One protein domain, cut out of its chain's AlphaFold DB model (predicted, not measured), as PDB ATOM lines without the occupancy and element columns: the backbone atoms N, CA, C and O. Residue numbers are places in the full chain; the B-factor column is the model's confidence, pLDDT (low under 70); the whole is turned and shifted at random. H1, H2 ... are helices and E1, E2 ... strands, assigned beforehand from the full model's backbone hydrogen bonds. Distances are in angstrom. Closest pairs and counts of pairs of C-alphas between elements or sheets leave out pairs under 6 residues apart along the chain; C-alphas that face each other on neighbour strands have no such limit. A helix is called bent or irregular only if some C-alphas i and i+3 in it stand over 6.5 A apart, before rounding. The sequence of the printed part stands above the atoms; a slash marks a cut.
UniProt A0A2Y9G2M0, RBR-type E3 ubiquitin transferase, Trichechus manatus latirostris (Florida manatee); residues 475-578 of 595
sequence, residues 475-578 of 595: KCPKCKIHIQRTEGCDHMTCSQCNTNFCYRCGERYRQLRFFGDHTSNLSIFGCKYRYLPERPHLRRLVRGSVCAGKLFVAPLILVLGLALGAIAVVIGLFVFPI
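What this domain is: This is residues 475 to 578 of the 595 residues of the protein "RBR-type E3 ubiquitin transferase" of Trichechus manatus latirostris (Florida manatee) (UniProt A0A2Y9G2M0). Picture one long helix, H1, running out of a small, loop-rich head like a handle, with residues 551 to 578 of H1 sticking out free. The head holds a little two-stranded hairpin, E2 and E3, with the very short strand E1 near it, and a long stretch with no named element, residues 503 to 535, leads from the hairpin to the helix. The printed part has 104 residues, with three named strands and then one named helix along the chain, E1 E2 E3 H1; the sheet has the order E2 - E3, antiparallel, and the class is mixed, helices and strands. The whole is extended, with a radius of gyration of the C-alphas of 22.1 A, and spans 76 by 32 by 21 A, its length made largely by the free arm of H1.

How they stand to each other: Look first at E2, residues 491 to 494, and E3, residues 499 to 502, antiparallel neighbours that form a hairpin, with 143 degrees between their directions. The C-alphas of Thr 493 and Asn 500 face each other at 4.3 A. Within hydrogen-bond range you will find N 492 and O 501 at 3.0 A, and N 501 and O 492 at 2.9 A. Move next to E1, residues 482 to 484, which pairs with no named strand. Its closest C-alphas to E2 are those of Ile 483 and Cys 494, 7.7 A apart; E1 and E3 are apart. Then turn to H1, residues 536 to 578, which is apart from E1 and from E2. In its backbone, 37 of 39 O i to N i+4 pairs are within hydrogen-bond range.

Where its parts are: Find C-alpha 491 at (-8.226, 13.258, -47.980), where E2 begins its 10.2 A; E3 measures 10.1 A from C-alpha 499 to C-alpha 502. E1, from His 482 to Gln 484, is 6.7 A long. Go on to C-alpha 536 at (4.785, 20.384, -31.150); from there H1, which is not bent, runs 62.3 A to C-alpha 578 at (22.796, -39.217, -28.886).

The domain as a whole: The two C-alphas farthest apart are those of Thr 486 and Ile 578, at 76.5 A. Set aside residues 551 to 578, which stand free, and the remaining 76 residues span 39 by 28 by 20 A. The printed part has no cut. The link from E2 to E3 is tight, that from E1 to E2 is short, and that from E3 to H1 is long, with 33 residues. The mean pLDDT of the printed part is 83.2; look for values under 70 at residues 511 to 516, 521 to 522, 524 to 525, 529 and 531 to 533, which lie in that long link of the model.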
ATOM      1  N   LYS A 475      -1.994  24.444 -50.274       89.38
ATOM      2  CA  LYS A 475      -1.162  24.201 -51.466       89.38
ATOM      3  C   LYS A 475      -0.999  22.706 -51.731       89.38
ATOM      4  O   LYS A 475      -0.586  21.969 -50.832       89.38
ATOM      5  N   CYS A 476      -1.219  22.276 -52.975       89.50
ATOM      6  CA  CYS A 476      -0.903  20.918 -53.422       89.50
ATOM      7  C   CYS A 476       0.612  20.632 -53.295       89.50
ATOM      8  O   CYS A 476       1.423  21.436 -53.766       89.50
ATOM      9  N   PRO A 477       1.047  19.475 -52.755       88.12
ATOM     10  CA  PRO A 477       2.470  19.171 -52.600       88.12
ATOM     11  C   PRO A 477       3.243  19.084 -53.926       88.12
ATOM     12  O   PRO A 477       4.431  19.410 -53.934       88.12
ATOM     13  N   LYS A 478       2.594  18.673 -55.029       85.81
ATOM     14  CA  LYS A 478       3.218  18.476 -56.352       85.81
ATOM     15  C   LYS A 478       3.234  19.768 -57.178       85.81
ATOM     16  O   LYS A 478       4.300  20.339 -57.364       85.81
ATOM     17  N   CYS A 479       2.076  20.262 -57.625       86.19
ATOM     18  CA  CYS A 479       1.983  21.436 -58.511       86.19
ATOM     19  C   CYS A 479       1.876  22.796 -57.788       86.19
ATOM     20  O   CYS A 479       1.762  23.820 -58.451       86.19
ATOM     21  N   LYS A 480       1.896  22.829 -56.447       85.75
ATOM     22  CA  LYS A 480       1.840  24.040 -55.591       85.75
ATOM     23  C   LYS A 480       0.595  24.934 -55.724       85.75
ATOM     24  O   LYS A 480       0.497  25.904 -54.976       85.75
ATOM     25  N   ILE A 481      -0.357  24.587 -56.592       85.62
ATOM     26  CA  ILE A 481      -1.641  25.284 -56.739       85.62
ATOM     27  C   ILE A 481      -2.399  25.334 -55.404       85.62
ATOM     28  O   ILE A 481      -2.357  24.369 -54.633       85.62
ATOM     29  N   HIS A 482      -3.068  26.454 -55.125       87.00
ATOM     30  CA  HIS A 482      -3.966  26.576 -53.977       87.00
ATOM     31  C   HIS A 482      -5.279  25.851 -54.283       87.00
ATOM     32  O   HIS A 482      -5.855  26.026 -55.355       87.00
ATOM     33  N   ILE A 483      -5.736  25.043 -53.334       86.19
ATOM     34  CA  ILE A 483      -7.011  24.334 -53.374       86.19
ATOM     35  C   ILE A 483      -7.766  24.754 -52.120       86.19
ATOM     36  O   ILE A 483      -7.242  24.594 -51.019       86.19
ATOM     37  N   GLN A 484      -8.971  25.291 -52.281       87.62
ATOM     38  CA  GLN A 484      -9.909  25.473 -51.179       87.62
ATOM     39  C   GLN A 484     -10.704  24.175 -50.983       87.62
ATOM     40  O   GLN A 484     -11.035  23.494 -51.956       87.62
ATOM     41  N   ARG A 485     -11.017  23.831 -49.733       84.38
ATOM     42  CA  ARG A 485     -12.015  22.808 -49.399       84.38
ATOM     43  C   ARG A 485     -13.282  23.512 -48.927       84.38
ATOM     44  O   ARG A 485     -13.207  24.290 -47.984       84.38
ATOM     45  N   THR A 486     -14.415  23.220 -49.557       75.75
ATOM     46  CA  THR A 486     -15.736  23.668 -49.093       75.75
ATOM     47  C   THR A 486     -16.152  22.890 -47.846       75.75
ATOM     48  O   THR A 486     -16.364  23.472 -46.790       75.75
ATOM     49  N   GLU A 487     -16.181  21.560 -47.941       75.31
ATOM     50  CA  GLU A 487     -16.610  20.664 -46.865       75.31
ATOM     51  C   GLU A 487     -16.005  19.251 -47.004       75.31
ATOM     52  O   GLU A 487     -15.286  18.939 -47.958       75.31
ATOM     53  N   GLY A 488     -16.284  18.377 -46.033       79.44
ATOM     54  CA  GLY A 488     -15.954  16.954 -46.104       79.44
ATOM     55  C   GLY A 488     -14.522  16.570 -45.698       79.44
ATOM     56  O   GLY A 488     -13.917  17.138 -44.790       79.44
ATOM     57  N   CYS A 489     -14.009  15.501 -46.316       82.19
ATOM     58  CA  CYS A 489     -12.855  14.743 -45.821       82.19
ATOM     59  C   CYS A 489     -11.520  15.523 -45.838       82.19
ATOM     60  O   CYS A 489     -11.290  16.417 -46.648       82.19
ATOM     61  N   ASP A 490     -10.581  15.122 -44.974       84.19
ATOM     62  CA  ASP A 490      -9.184  15.578 -45.025       84.19
ATOM     63  C   ASP A 490      -8.398  14.985 -46.214       84.19
ATOM     64  O   ASP A 490      -7.354  15.527 -46.578       84.19
ATOM     65  N   HIS A 491      -8.865  13.883 -46.818       86.81
ATOM     66  CA  HIS A 491      -8.226  13.258 -47.980       86.81
ATOM     67  C   HIS A 491      -8.729  13.888 -49.285       86.81
ATOM     68  O   HIS A 491      -9.854  13.618 -49.705       86.81
ATOM     69  N   MET A 492      -7.878  14.666 -49.957       87.00
ATOM     70  CA  MET A 492      -8.210  15.337 -51.219       87.00
ATOM     71  C   MET A 492      -7.282  14.918 -52.361       87.00
ATOM     72  O   MET A 492      -6.105  14.611 -52.161       87.00
ATOM     73  N   THR A 493      -7.805  14.965 -53.585       88.12
ATOM     74  CA  THR A 493      -7.059  14.698 -54.820       88.12
ATOM     75  C   THR A 493      -6.947  15.990 -55.620       88.12
ATOM     76  O   THR A 493      -7.947  16.643 -55.898       88.12
ATOM     77  N   CYS A 494      -5.732  16.394 -55.992       89.75
ATOM     78  CA  CYS A 494      -5.546  17.594 -56.811       89.75
ATOM     79  C   CYS A 494      -5.937  17.333 -58.275       89.75
ATOM     80  O   CYS A 494      -5.223  16.603 -58.961       89.75
ATOM     81  N   SER A 495      -6.994  17.994 -58.757       86.81
ATOM     82  CA  SER A 495      -7.511  17.902 -60.136       86.81
ATOM     83  C   SER A 495      -6.463  18.151 -61.228       86.81
ATOM     84  O   SER A 495      -6.474  17.495 -62.259       86.81
ATOM     85  N   GLN A 496      -5.512  19.059 -60.990       85.56
ATOM     86  CA  GLN A 496      -4.484  19.439 -61.970       85.56
ATOM     87  C   GLN A 496      -3.303  18.457 -62.072       85.56
ATOM     88  O   GLN A 496      -2.467  18.583 -62.961       85.56
ATOM     89  N   CYS A 497      -3.143  17.517 -61.131       88.19
ATOM     90  CA  CYS A 497      -1.975  16.622 -61.138       88.19
ATOM     91  C   CYS A 497      -2.204  15.230 -60.523       88.19
ATOM     92  O   CYS A 497      -1.221  14.529 -60.228       88.19
ATOM     93  N   ASN A 498      -3.474  14.874 -60.299       87.25
ATOM     94  CA  ASN A 498      -4.010  13.617 -59.766       87.25
ATOM     95  C   ASN A 498      -3.205  13.047 -58.592       87.25
ATOM     96  O   ASN A 498      -2.876  11.867 -58.523       87.25
ATOM     97  N   THR A 499      -2.831  13.937 -57.670       87.88
ATOM     98  CA  THR A 499      -2.020  13.609 -56.495       87.88
ATOM     99  C   THR A 499      -2.862  13.710 -55.234       87.88
ATOM    100  O   THR A 499      -3.360  14.789 -54.915       87.88
ATOM    101  N   ASN A 500      -2.967  12.596 -54.508       88.38
ATOM    102  CA  ASN A 500      -3.679  12.502 -53.235       88.38
ATOM    103  C   ASN A 500      -2.842  13.141 -52.115       88.38
ATOM    104  O   ASN A 500      -1.686  12.757 -51.894       88.38
ATOM    105  N   PHE A 501      -3.410  14.097 -51.385       89.56
ATOM    106  CA  PHE A 501      -2.751  14.816 -50.296       89.56
ATOM    107  C   PHE A 501      -3.727  15.119 -49.155       89.56
ATOM    108  O   PHE A 501      -4.938  15.203 -49.354       89.56
ATOM    109  N   CYS A 502      -3.197  15.258 -47.942       88.06
ATOM    110  CA  CYS A 502      -3.994  15.583 -46.766       88.06
ATOM    111  C   CYS A 502      -4.153  17.101 -46.650       88.06
ATOM    112  O   CYS A 502      -3.158  17.824 -46.552       88.06
ATOM    113  N   TYR A 503      -5.393  17.589 -46.617       86.50
ATOM    114  CA  TYR A 503      -5.691  19.022 -46.558       86.50
ATOM    115  C   TYR A 503      -5.109  19.694 -45.305       86.50
ATOM    116  O   TYR A 503      -4.613  20.815 -45.365       86.50
ATOM    117  N   ARG A 504      -5.089  18.984 -44.170       83.00
ATOM    118  CA  ARG A 504      -4.635  19.527 -42.877       83.00
ATOM    119  C   ARG A 504      -3.151  19.869 -42.808       83.00
ATOM    120  O   ARG A 504      -2.793  20.776 -42.069       83.00
ATOM    121  N   CYS A 505      -2.285  19.144 -43.511       80.00
ATOM    122  CA  CYS A 505      -0.833  19.365 -43.472       80.00
ATOM    123  C   CYS A 505      -0.208  19.691 -44.835       80.00
ATOM    124  O   CYS A 505       0.936  20.135 -44.880       80.00
ATOM    125  N   GLY A 506      -0.924  19.475 -45.943       84.12
ATOM    126  CA  GLY A 506      -0.395  19.623 -47.300       84.12
ATOM    127  C   GLY A 506       0.520  18.485 -47.760       84.12
ATOM    128  O   GLY A 506       1.059  18.546 -48.864       84.12
ATOM    129  N   GLU A 507       0.722  17.453 -46.943       84.19
ATOM    130  CA  GLU A 507       1.615  16.335 -47.250       84.19
ATOM    131  C   GLU A 507       0.918  15.316 -48.172       84.19
ATOM    132  O   GLU A 507      -0.284  15.057 -48.065       84.19
ATOM    133  N   ARG A 508       1.673  14.730 -49.112       86.06
ATOM    134  CA  ARG A 508       1.166  13.685 -50.017       86.06
ATOM    135  C   ARG A 508       0.906  12.403 -49.223       86.06
ATOM    136  O   ARG A 508       1.790  11.968 -48.486       86.06
ATOM    137  N   TYR A 509      -0.229  11.739 -49.455       81.31
ATOM    138  CA  TYR A 509      -0.446  10.393 -48.921       81.31
ATOM    139  C   TYR A 509       0.614   9.435 -49.486       81.31
ATOM    140  O   TYR A 509       0.693   9.205 -50.696       81.31
ATOM    141  N   ARG A 510       1.450   8.894 -48.596       73.75
ATOM    142  CA  ARG A 510       2.434   7.843 -48.872       73.75
ATOM    143  C   ARG A 510       2.050   6.627 -48.038       73.75
ATOM    144  O   ARG A 510       2.072   6.711 -46.815       73.75
ATOM    145  N   GLN A 511       1.712   5.516 -48.684       65.25
ATOM    146  CA  GLN A 511       1.453   4.256 -47.992       65.25
ATOM    147  C   GLN A 511       2.760   3.467 -47.885       65.25
ATOM    148  O   GLN A 511       3.169   2.781 -48.817       65.25
ATOM    149  N   LEU A 512       3.446   3.610 -46.749       65.94
ATOM    150  CA  LEU A 512       4.673   2.878 -46.442       65.94
ATOM    151  C   LEU A 512       4.367   1.814 -45.388       65.94
ATOM    152  O   LEU A 512       4.128   2.137 -44.226       65.94
ATOM    153  N   ARG A 513       4.419   0.538 -45.790       64.50
ATOM    154  CA  ARG A 513       4.003  -0.630 -44.984       64.50
ATOM    155  C   ARG A 513       4.676  -0.727 -43.602       64.50
ATOM    156  O   ARG A 513       4.111  -1.342 -42.708       64.50
ATOM    157  N   PHE A 514       5.848  -0.108 -43.431       59.12
ATOM    158  CA  PHE A 514       6.592  -0.037 -42.165       59.12
ATOM    159  C   PHE A 514       6.289   1.219 -41.321       59.12
ATOM    160  O   PHE A 514       6.265   1.144 -40.097       59.12
ATOM    161  N   PHE A 515       6.033   2.369 -41.956       61.72
ATOM    162  CA  PHE A 515       5.851   3.664 -41.274       61.72
ATOM    163  C   PHE A 515       4.376   4.017 -40.994       61.72
ATOM    164  O   PHE A 515       4.096   5.019 -40.330       61.72
ATOM    165  N   GLY A 516       3.440   3.188 -41.464       63.69
ATOM    166  CA  GLY A 516       2.002   3.315 -41.225       63.69
ATOM    167  C   GLY A 516       1.290   4.285 -42.172       63.69
ATOM    168  O   GLY A 516       1.915   5.044 -42.914       63.69
ATOM    169  N   ASP A 517      -0.041   4.252 -42.139       71.50
ATOM    170  CA  ASP A 517      -0.884   5.140 -42.939       71.50
ATOM    171  C   ASP A 517      -0.986   6.537 -42.314       71.50
ATOM    172  O   ASP A 517      -1.111   6.694 -41.097       71.50
ATOM    173  N   HIS A 518      -1.012   7.562 -43.166       76.44
ATOM    174  CA  HIS A 518      -0.994   8.978 -42.782       76.44
ATOM    175  C   HIS A 518      -2.170   9.428 -41.881       76.44
ATOM    176  O   HIS A 518      -2.086  10.444 -41.187       76.44
ATOM    177  N   THR A 519      -3.276   8.682 -41.881       70.56
ATOM    178  CA  THR A 519      -4.445   8.892 -41.008       70.56
ATOM    179  C   THR A 519      -4.223   8.426 -39.567       70.56
ATOM    180  O   THR A 519      -4.932   8.885 -38.668       70.56
ATOM    181  N   SER A 520      -3.261   7.529 -39.332       71.56
ATOM    182  CA  SER A 520      -2.974   6.985 -38.005       71.56
ATOM    183  C   SER A 520      -2.173   7.973 -37.149       71.56
ATOM    184  O   SER A 520      -1.257   8.651 -37.613       71.56
ATOM    185  N   ASN A 521      -2.552   8.072 -35.873       67.94
ATOM    186  CA  ASN A 521      -2.045   9.068 -34.925       67.94
ATOM    187  C   ASN A 521      -0.518   8.937 -34.703       67.94
ATOM    188  O   ASN A 521       0.233   9.907 -34.873       67.94
ATOM    189  N   LEU A 522      -0.091   7.701 -34.418       67.19
ATOM    190  CA  LEU A 522       1.278   7.297 -34.082       67.19
ATOM    191  C   LEU A 522       2.169   7.024 -35.311       67.19
ATOM    192  O   LEU A 522       3.329   6.655 -35.140       67.19
ATOM    193  N   SER A 523       1.676   7.205 -36.546       72.75
ATOM    194  CA  SER A 523       2.553   7.117 -37.722       72.75
ATOM    195  C   SER A 523       3.611   8.218 -37.678       72.75
ATOM    196  O   SER A 523       3.323   9.399 -37.455       72.75
ATOM    197  N   ILE A 524       4.846   7.816 -37.967       69.00
ATOM    198  CA  ILE A 524       6.026   8.680 -38.065       69.00
ATOM    199  C   ILE A 524       5.815   9.749 -39.157       69.00
ATOM    200  O   ILE A 524       6.165  10.911 -38.961       69.00
ATOM    201  N   PHE A 525       5.129   9.384 -40.249       69.69
ATOM    202  CA  PHE A 525       4.676  10.284 -41.318       69.69
ATOM    203  C   PHE A 525       3.161  10.578 -41.254       69.69
ATOM    204  O   PHE A 525       2.544  10.917 -42.266       69.69
ATOM    205  N   GLY A 526       2.542  10.438 -40.076       72.12
ATOM    206  CA  GLY A 526       1.130  10.740 -39.839       72.12
ATOM    207  C   GLY A 526       0.828  12.237 -39.902       72.12
ATOM    208  O   GLY A 526       1.706  13.065 -39.655       72.12
ATOM    209  N   CYS A 527      -0.425  12.609 -40.172       75.75
ATOM    210  CA  CYS A 527      -0.844  14.010 -40.288       75.75
ATOM    211  C   CYS A 527      -0.343  14.869 -39.113       75.75
ATOM    212  O   CYS A 527      -0.613  14.567 -37.943       75.75
ATOM    213  N   LYS A 528       0.382  15.954 -39.426       71.81
ATOM    214  CA  LYS A 528       0.966  16.873 -38.433       71.81
ATOM    215  C   LYS A 528      -0.071  17.438 -37.456       71.81
ATOM    216  O   LYS A 528       0.277  17.663 -36.303       71.81
ATOM    217  N   TYR A 529      -1.312  17.658 -37.891       68.81
ATOM    218  CA  TYR A 529      -2.350  18.379 -37.135       68.81
ATOM    219  C   TYR A 529      -3.421  17.468 -36.509       68.81
ATOM    220  O   TYR A 529      -4.436  17.971 -36.034       68.81
ATOM    221  N   ARG A 530      -3.232  16.138 -36.524       71.00
ATOM    222  CA  ARG A 530      -4.189  15.159 -35.962       71.00
ATOM    223  C   ARG A 530      -3.834  14.679 -34.545       71.00
ATOM    224  O   ARG A 530      -4.643  14.008 -33.920       71.00
ATOM    225  N   TYR A 531      -2.649  15.015 -34.030       64.25
ATOM    226  CA  TYR A 531      -2.196  14.611 -32.694       64.25
ATOM    227  C   TYR A 531      -1.524  15.776 -31.962       64.25
ATOM    228  O   TYR A 531      -0.578  16.359 -32.493       64.25
ATOM    229  N   LEU A 532      -2.012  16.102 -30.758       63.22
ATOM    230  CA  LEU A 532      -1.484  17.161 -29.882       63.22
ATOM    231  C   LEU A 532      -1.204  18.486 -30.629       63.22
ATOM    232  O   LEU A 532      -0.050  18.921 -30.632       63.22
ATOM    233  N   PRO A 533      -2.186  19.097 -31.329       65.31
ATOM    234  CA  PRO A 533      -1.963  20.221 -32.250       65.31
ATOM    235  C   PRO A 533      -1.168  21.388 -31.637       65.31
ATOM    236  O   PRO A 533      -0.211  21.833 -32.279       65.31
ATOM    237  N   GLU A 534      -1.467  21.791 -30.396       73.56
ATOM    238  CA  GLU A 534      -0.760  22.878 -29.692       73.56
ATOM    239  C   GLU A 534       0.626  22.507 -29.130       73.56
ATOM    240  O   GLU A 534       1.423  23.400 -28.863       73.56
ATOM    241  N   ARG A 535       0.959  21.218 -28.940       77.12
ATOM    242  CA  ARG A 535       2.210  20.785 -28.271       77.12
ATOM    243  C   ARG A 535       3.203  20.138 -29.258       77.12
ATOM    244  O   ARG A 535       3.349  18.911 -29.276       77.12
ATOM    245  N   PRO A 536       3.916  20.922 -30.100       77.69
ATOM    246  CA  PRO A 536       4.785  20.384 -31.150       77.69
ATOM    247  C   PRO A 536       6.008  19.630 -30.609       77.69
ATOM    248  O   PRO A 536       6.457  18.682 -31.252       77.69
ATOM    249  N   HIS A 537       6.520  20.002 -29.431       82.06
ATOM    250  CA  HIS A 537       7.644  19.320 -28.780       82.06
ATOM    251  C   HIS A 537       7.251  17.899 -28.360       82.06
ATOM    252  O   HIS A 537       7.885  16.939 -28.791       82.06
ATOM    253  N   LEU A 538       6.134  17.744 -27.642       81.81
ATOM    254  CA  LEU A 538       5.623  16.432 -27.235       81.81
ATOM    255  C   LEU A 538       5.279  15.545 -28.445       81.81
ATOM    256  O   LEU A 538       5.612  14.363 -28.457       81.81
ATOM    257  N   ARG A 539       4.716  16.115 -29.524       81.75
ATOM    258  CA  ARG A 539       4.487  15.385 -30.787       81.75
ATOM    259  C   ARG A 539       5.786  14.870 -31.418       81.75
ATOM    260  O   ARG A 539       5.804  13.747 -31.921       81.75
ATOM    261  N   ARG A 540       6.859  15.676 -31.412       81.69
ATOM    262  CA  ARG A 540       8.192  15.266 -31.890       81.69
ATOM    263  C   ARG A 540       8.775  14.161 -31.008       81.69
ATOM    264  O   ARG A 540       9.240  13.173 -31.560       81.69
ATOM    265  N   LEU A 541       8.685  14.285 -29.682       84.31
ATOM    266  CA  LEU A 541       9.169  13.275 -28.735       84.31
ATOM    267  C   LEU A 541       8.443  11.933 -28.904       84.31
ATOM    268  O   LEU A 541       9.101  10.913 -29.076       84.31
ATOM    269  N   VAL A 542       7.105  11.917 -28.955       83.88
ATOM    270  CA  VAL A 542       6.343  10.664 -29.121       83.88
ATOM    271  C   VAL A 542       6.616  10.016 -30.483       83.88
ATOM    272  O   VAL A 542       6.872   8.816 -30.545       83.88
ATOM    273  N   ARG A 543       6.630  10.779 -31.587       82.88
ATOM    274  CA  ARG A 543       6.946  10.208 -32.913       82.88
ATOM    275  C   ARG A 543       8.410   9.790 -33.048       82.88
ATOM    276  O   ARG A 543       8.680   8.794 -33.712       82.88
ATOM    277  N   GLY A 544       9.331  10.504 -32.402       83.56
ATOM    278  CA  GLY A 544      10.738  10.127 -32.287       83.56
ATOM    279  C   GLY A 544      10.908   8.818 -31.521       83.56
ATOM    280  O   GLY A 544      11.557   7.912 -32.026       83.56
ATOM    281  N   SER A 545      10.235   8.674 -30.375       85.94
ATOM    282  CA  SER A 545      10.206   7.448 -29.568       85.94
ATOM    283  C   SER A 545       9.622   6.259 -30.339       85.94
ATOM    284  O   SER A 545      10.245   5.203 -30.397       85.94
ATOM    285  N   VAL A 546       8.495   6.427 -31.045       84.50
ATOM    286  CA  VAL A 546       7.933   5.368 -31.911       84.50
ATOM    287  C   VAL A 546       8.881   5.012 -33.066       84.50
ATOM    288  O   VAL A 546       9.002   3.838 -33.413       84.50
ATOM    289  N   CYS A 547       9.579   5.994 -33.648       83.56
ATOM    290  CA  CYS A 547      10.577   5.757 -34.694       83.56
ATOM    291  C   CYS A 547      11.783   4.973 -34.161       83.56
ATOM    292  O   CYS A 547      12.094   3.906 -34.685       83.56
ATOM    293  N   ALA A 548      12.405   5.449 -33.080       84.69
ATOM    294  CA  ALA A 548      13.524   4.793 -32.411       84.69
ATOM    295  C   ALA A 548      13.141   3.379 -31.954       84.69
ATOM    296  O   ALA A 548      13.830   2.421 -32.285       84.69
ATOM    297  N   GLY A 549      11.987   3.216 -31.301       85.50
ATOM    298  CA  GLY A 549      11.453   1.916 -30.909       85.50
ATOM    299  C   GLY A 549      11.321   0.959 -32.094       85.50
ATOM    300  O   GLY A 549      11.775  -0.176 -32.011       85.50
ATOM    301  N   LYS A 550      10.787   1.401 -33.242       84.00
ATOM    302  CA  LYS A 550      10.730   0.562 -34.454       84.00
ATOM    303  C   LYS A 550      12.108   0.260 -35.052       84.00
ATOM    304  O   LYS A 550      12.288  -0.844 -35.561       84.00
ATOM    305  N   LEU A 551      13.056   1.194 -34.980       85.38
ATOM    306  CA  LEU A 551      14.417   1.035 -35.502       85.38
ATOM    307  C   LEU A 551      15.324   0.168 -34.614       85.38
ATOM    308  O   LEU A 551      16.198  -0.494 -35.158       85.38
ATOM    309  N   PHE A 552      15.105   0.117 -33.296       87.00
ATOM    310  CA  PHE A 552      15.869  -0.730 -32.370       87.00
ATOM    311  C   PHE A 552      15.208  -2.094 -32.119       87.00
ATOM    312  O   PHE A 552      15.888  -3.116 -32.130       87.00
ATOM    313  N   VAL A 553      13.881  -2.161 -31.959       88.38
ATOM    314  CA  VAL A 553      13.186  -3.435 -31.686       88.38
ATOM    315  C   VAL A 553      13.235  -4.382 -32.891       88.38
ATOM    316  O   VAL A 553      13.347  -5.588 -32.703       88.38
ATOM    317  N   ALA A 554      13.209  -3.872 -34.129       84.88
ATOM    318  CA  ALA A 554      13.312  -4.718 -35.323       84.88
ATOM    319  C   ALA A 554      14.645  -5.505 -35.417       84.88
ATOM    320  O   ALA A 554      14.578  -6.731 -35.526       84.88
ATOM    321  N   PRO A 555      15.842  -4.881 -35.339       88.75
ATOM    322  CA  PRO A 555      17.102  -5.619 -35.322       88.75
ATOM    323  C   PRO A 555      17.308  -6.427 -34.035       88.75
ATOM    324  O   PRO A 555      17.873  -7.511 -34.118       88.75
ATOM    325  N   LEU A 556      16.811  -5.990 -32.868       92.06
ATOM    326  CA  LEU A 556      16.886  -6.803 -31.645       92.06
ATOM    327  C   LEU A 556      16.089  -8.113 -31.770       92.06
ATOM    328  O   LEU A 556      16.603  -9.171 -31.418       92.06
ATOM    329  N   ILE A 557      14.878  -8.072 -32.338       92.00
ATOM    330  CA  ILE A 557      14.092  -9.284 -32.638       92.00
ATOM    331  C   ILE A 557      14.802 -10.154 -33.686       92.00
ATOM    332  O   ILE A 557      14.801 -11.377 -33.556       92.00
ATOM    333  N   LEU A 558      15.439  -9.550 -34.699       92.44
ATOM    334  CA  LEU A 558      16.210 -10.283 -35.708       92.44
ATOM    335  C   LEU A 558      17.399 -11.029 -35.081       92.44
ATOM    336  O   LEU A 558      17.552 -12.227 -35.303       92.44
ATOM    337  N   VAL A 559      18.206 -10.344 -34.266       95.81
ATOM    338  CA  VAL A 559      19.372 -10.921 -33.576       95.81
ATOM    339  C   VAL A 559      18.946 -12.006 -32.589       95.81
ATOM    340  O   VAL A 559      19.537 -13.084 -32.590       95.81
ATOM    341  N   LEU A 560      17.886 -11.782 -31.807       95.94
ATOM    342  CA  LEU A 560      17.349 -12.791 -30.891       95.94
ATOM    343  C   LEU A 560      16.827 -14.026 -31.645       95.94
ATOM    344  O   LEU A 560      17.099 -15.153 -31.236       95.94
ATOM    345  N   GLY A 561      16.135 -13.833 -32.772       95.81
ATOM    346  CA  GLY A 561      15.676 -14.925 -33.633       95.81
ATOM    347  C   GLY A 561      16.825 -15.738 -34.236       95.81
ATOM    348  O   GLY A 561      16.762 -16.966 -34.251       95.81
ATOM    349  N   LEU A 562      17.902 -15.075 -34.671       96.44
ATOM    350  CA  LEU A 562      19.116 -15.732 -35.164       96.44
ATOM    351  C   LEU A 562      19.849 -16.497 -34.052       96.44
ATOM    352  O   LEU A 562      20.257 -17.635 -34.274       96.44
ATOM    353  N   ALA A 563      19.965 -15.922 -32.851       96.88
ATOM    354  CA  ALA A 563      20.588 -16.576 -31.701       96.88
ATOM    355  C   ALA A 563      19.812 -17.830 -31.262       96.88
ATOM    356  O   ALA A 563      20.400 -18.900 -31.111       96.88
ATOM    357  N   LEU A 564      18.483 -17.734 -31.131       96.88
ATOM    358  CA  LEU A 564      17.621 -18.880 -30.820       96.88
ATOM    359  C   LEU A 564      17.666 -19.949 -31.926       96.88
ATOM    360  O   LEU A 564      17.702 -21.140 -31.621       96.88
ATOM    361  N   GLY A 565      17.731 -19.539 -33.198       96.38
ATOM    362  CA  GLY A 565      17.928 -20.446 -34.330       96.38
ATOM    363  C   GLY A 565      19.264 -21.195 -34.267       96.38
ATOM    364  O   GLY A 565      19.288 -22.415 -34.417       96.38
ATOM    365  N   ALA A 566      20.364 -20.496 -33.976       96.56
ATOM    366  CA  ALA A 566      21.684 -21.104 -33.812       96.56
ATOM    367  C   ALA A 566      21.720 -22.089 -32.629       96.56
ATOM    368  O   ALA A 566      22.205 -23.210 -32.780       96.56
ATOM    369  N   ILE A 567      21.133 -21.721 -31.484       96.25
ATOM    370  CA  ILE A 567      21.001 -22.602 -30.313       96.25
ATOM    371  C   ILE A 567      20.197 -23.863 -30.668       96.25
ATOM    372  O   ILE A 567      20.621 -24.969 -30.337       96.25
ATOM    373  N   ALA A 568      19.084 -23.731 -31.398       95.88
ATOM    374  CA  ALA A 568      18.287 -24.875 -31.843       95.88
ATOM    375  C   ALA A 568      19.061 -25.807 -32.798       95.88
ATOM    376  O   ALA A 568      18.948 -27.029 -32.678       95.88
ATOM    377  N   VAL A 569      19.889 -25.260 -33.698       96.75
ATOM    378  CA  VAL A 569      20.779 -26.053 -34.568       96.75
ATOM    379  C   VAL A 569      21.837 -26.795 -33.746       96.75
ATOM    380  O   VAL A 569      22.017 -27.994 -33.946       96.75
ATOM    381  N   VAL A 570      22.492 -26.131 -32.788       96.38
ATOM    382  CA  VAL A 570      23.494 -26.759 -31.905       96.38
ATOM    383  C   VAL A 570      22.871 -27.881 -31.067       96.38
ATOM    384  O   VAL A 570      23.401 -28.991 -31.039       96.38
ATOM    385  N   ILE A 571      21.711 -27.642 -30.446       95.62
ATOM    386  CA  ILE A 571      20.970 -28.675 -29.706       95.62
ATOM    387  C   ILE A 571      20.605 -29.839 -30.637       95.62
ATOM    388  O   ILE A 571      20.802 -30.995 -30.267       95.62
ATOM    389  N   GLY A 572      20.151 -29.562 -31.864       94.31
ATOM    390  CA  GLY A 572      19.895 -30.587 -32.878       94.31
ATOM    391  C   GLY A 572      21.128 -31.443 -33.187       94.31
ATOM    392  O   GLY A 572      21.033 -32.670 -33.181       94.31
ATOM    393  N   LEU A 573      22.291 -30.814 -33.386       95.25
ATOM    394  CA  LEU A 573      23.558 -31.487 -33.696       95.25
ATOM    395  C   LEU A 573      24.089 -32.374 -32.560       95.25
ATOM    396  O   LEU A 573      24.739 -33.372 -32.858       95.25
ATOM    397  N   PHE A 574      23.797 -32.075 -31.290       94.00
ATOM    398  CA  PHE A 574      24.180 -32.937 -30.161       94.00
ATOM    399  C   PHE A 574      23.113 -33.983 -29.806       94.00
ATOM    400  O   PHE A 574      23.430 -35.157 -29.596       94.00
ATOM    401  N   VAL A 575      21.833 -33.600 -29.778       94.81
ATOM    402  CA  VAL A 575      20.737 -34.500 -29.388       94.81
ATOM    403  C   VAL A 575      20.468 -35.560 -30.458       94.81
ATOM    404  O   VAL A 575      20.170 -36.700 -30.104       94.81
ATOM    405  N   PHE A 576      20.610 -35.253 -31.754       92.62
ATOM    406  CA  PHE A 576      20.335 -36.223 -32.821       92.62
ATOM    407  C   PHE A 576      21.311 -37.421 -32.832       92.62
ATOM    408  O   PHE A 576      20.826 -38.558 -32.844       92.62
ATOM    409  N   PRO A 577      22.651 -37.253 -32.741       92.44
ATOM    410  CA  PRO A 577      23.576 -38.375 -32.577       92.44
ATOM    411  C   PRO A 577      23.323 -39.184 -31.303       92.44
ATOM    412  O   PRO A 577      23.269 -40.410 -31.381       92.44
ATOM    413  N   ILE A 578      23.095 -38.531 -30.156       92.56
ATOM    414  CA  ILE A 578      22.796 -39.217 -28.886       92.56
ATOM    415  C   ILE A 578      21.508 -40.042 -29.018       92.56
ATOM    416  O   ILE A 578      21.496 -41.232 -28.704       92.56
TER     417      ILE A 578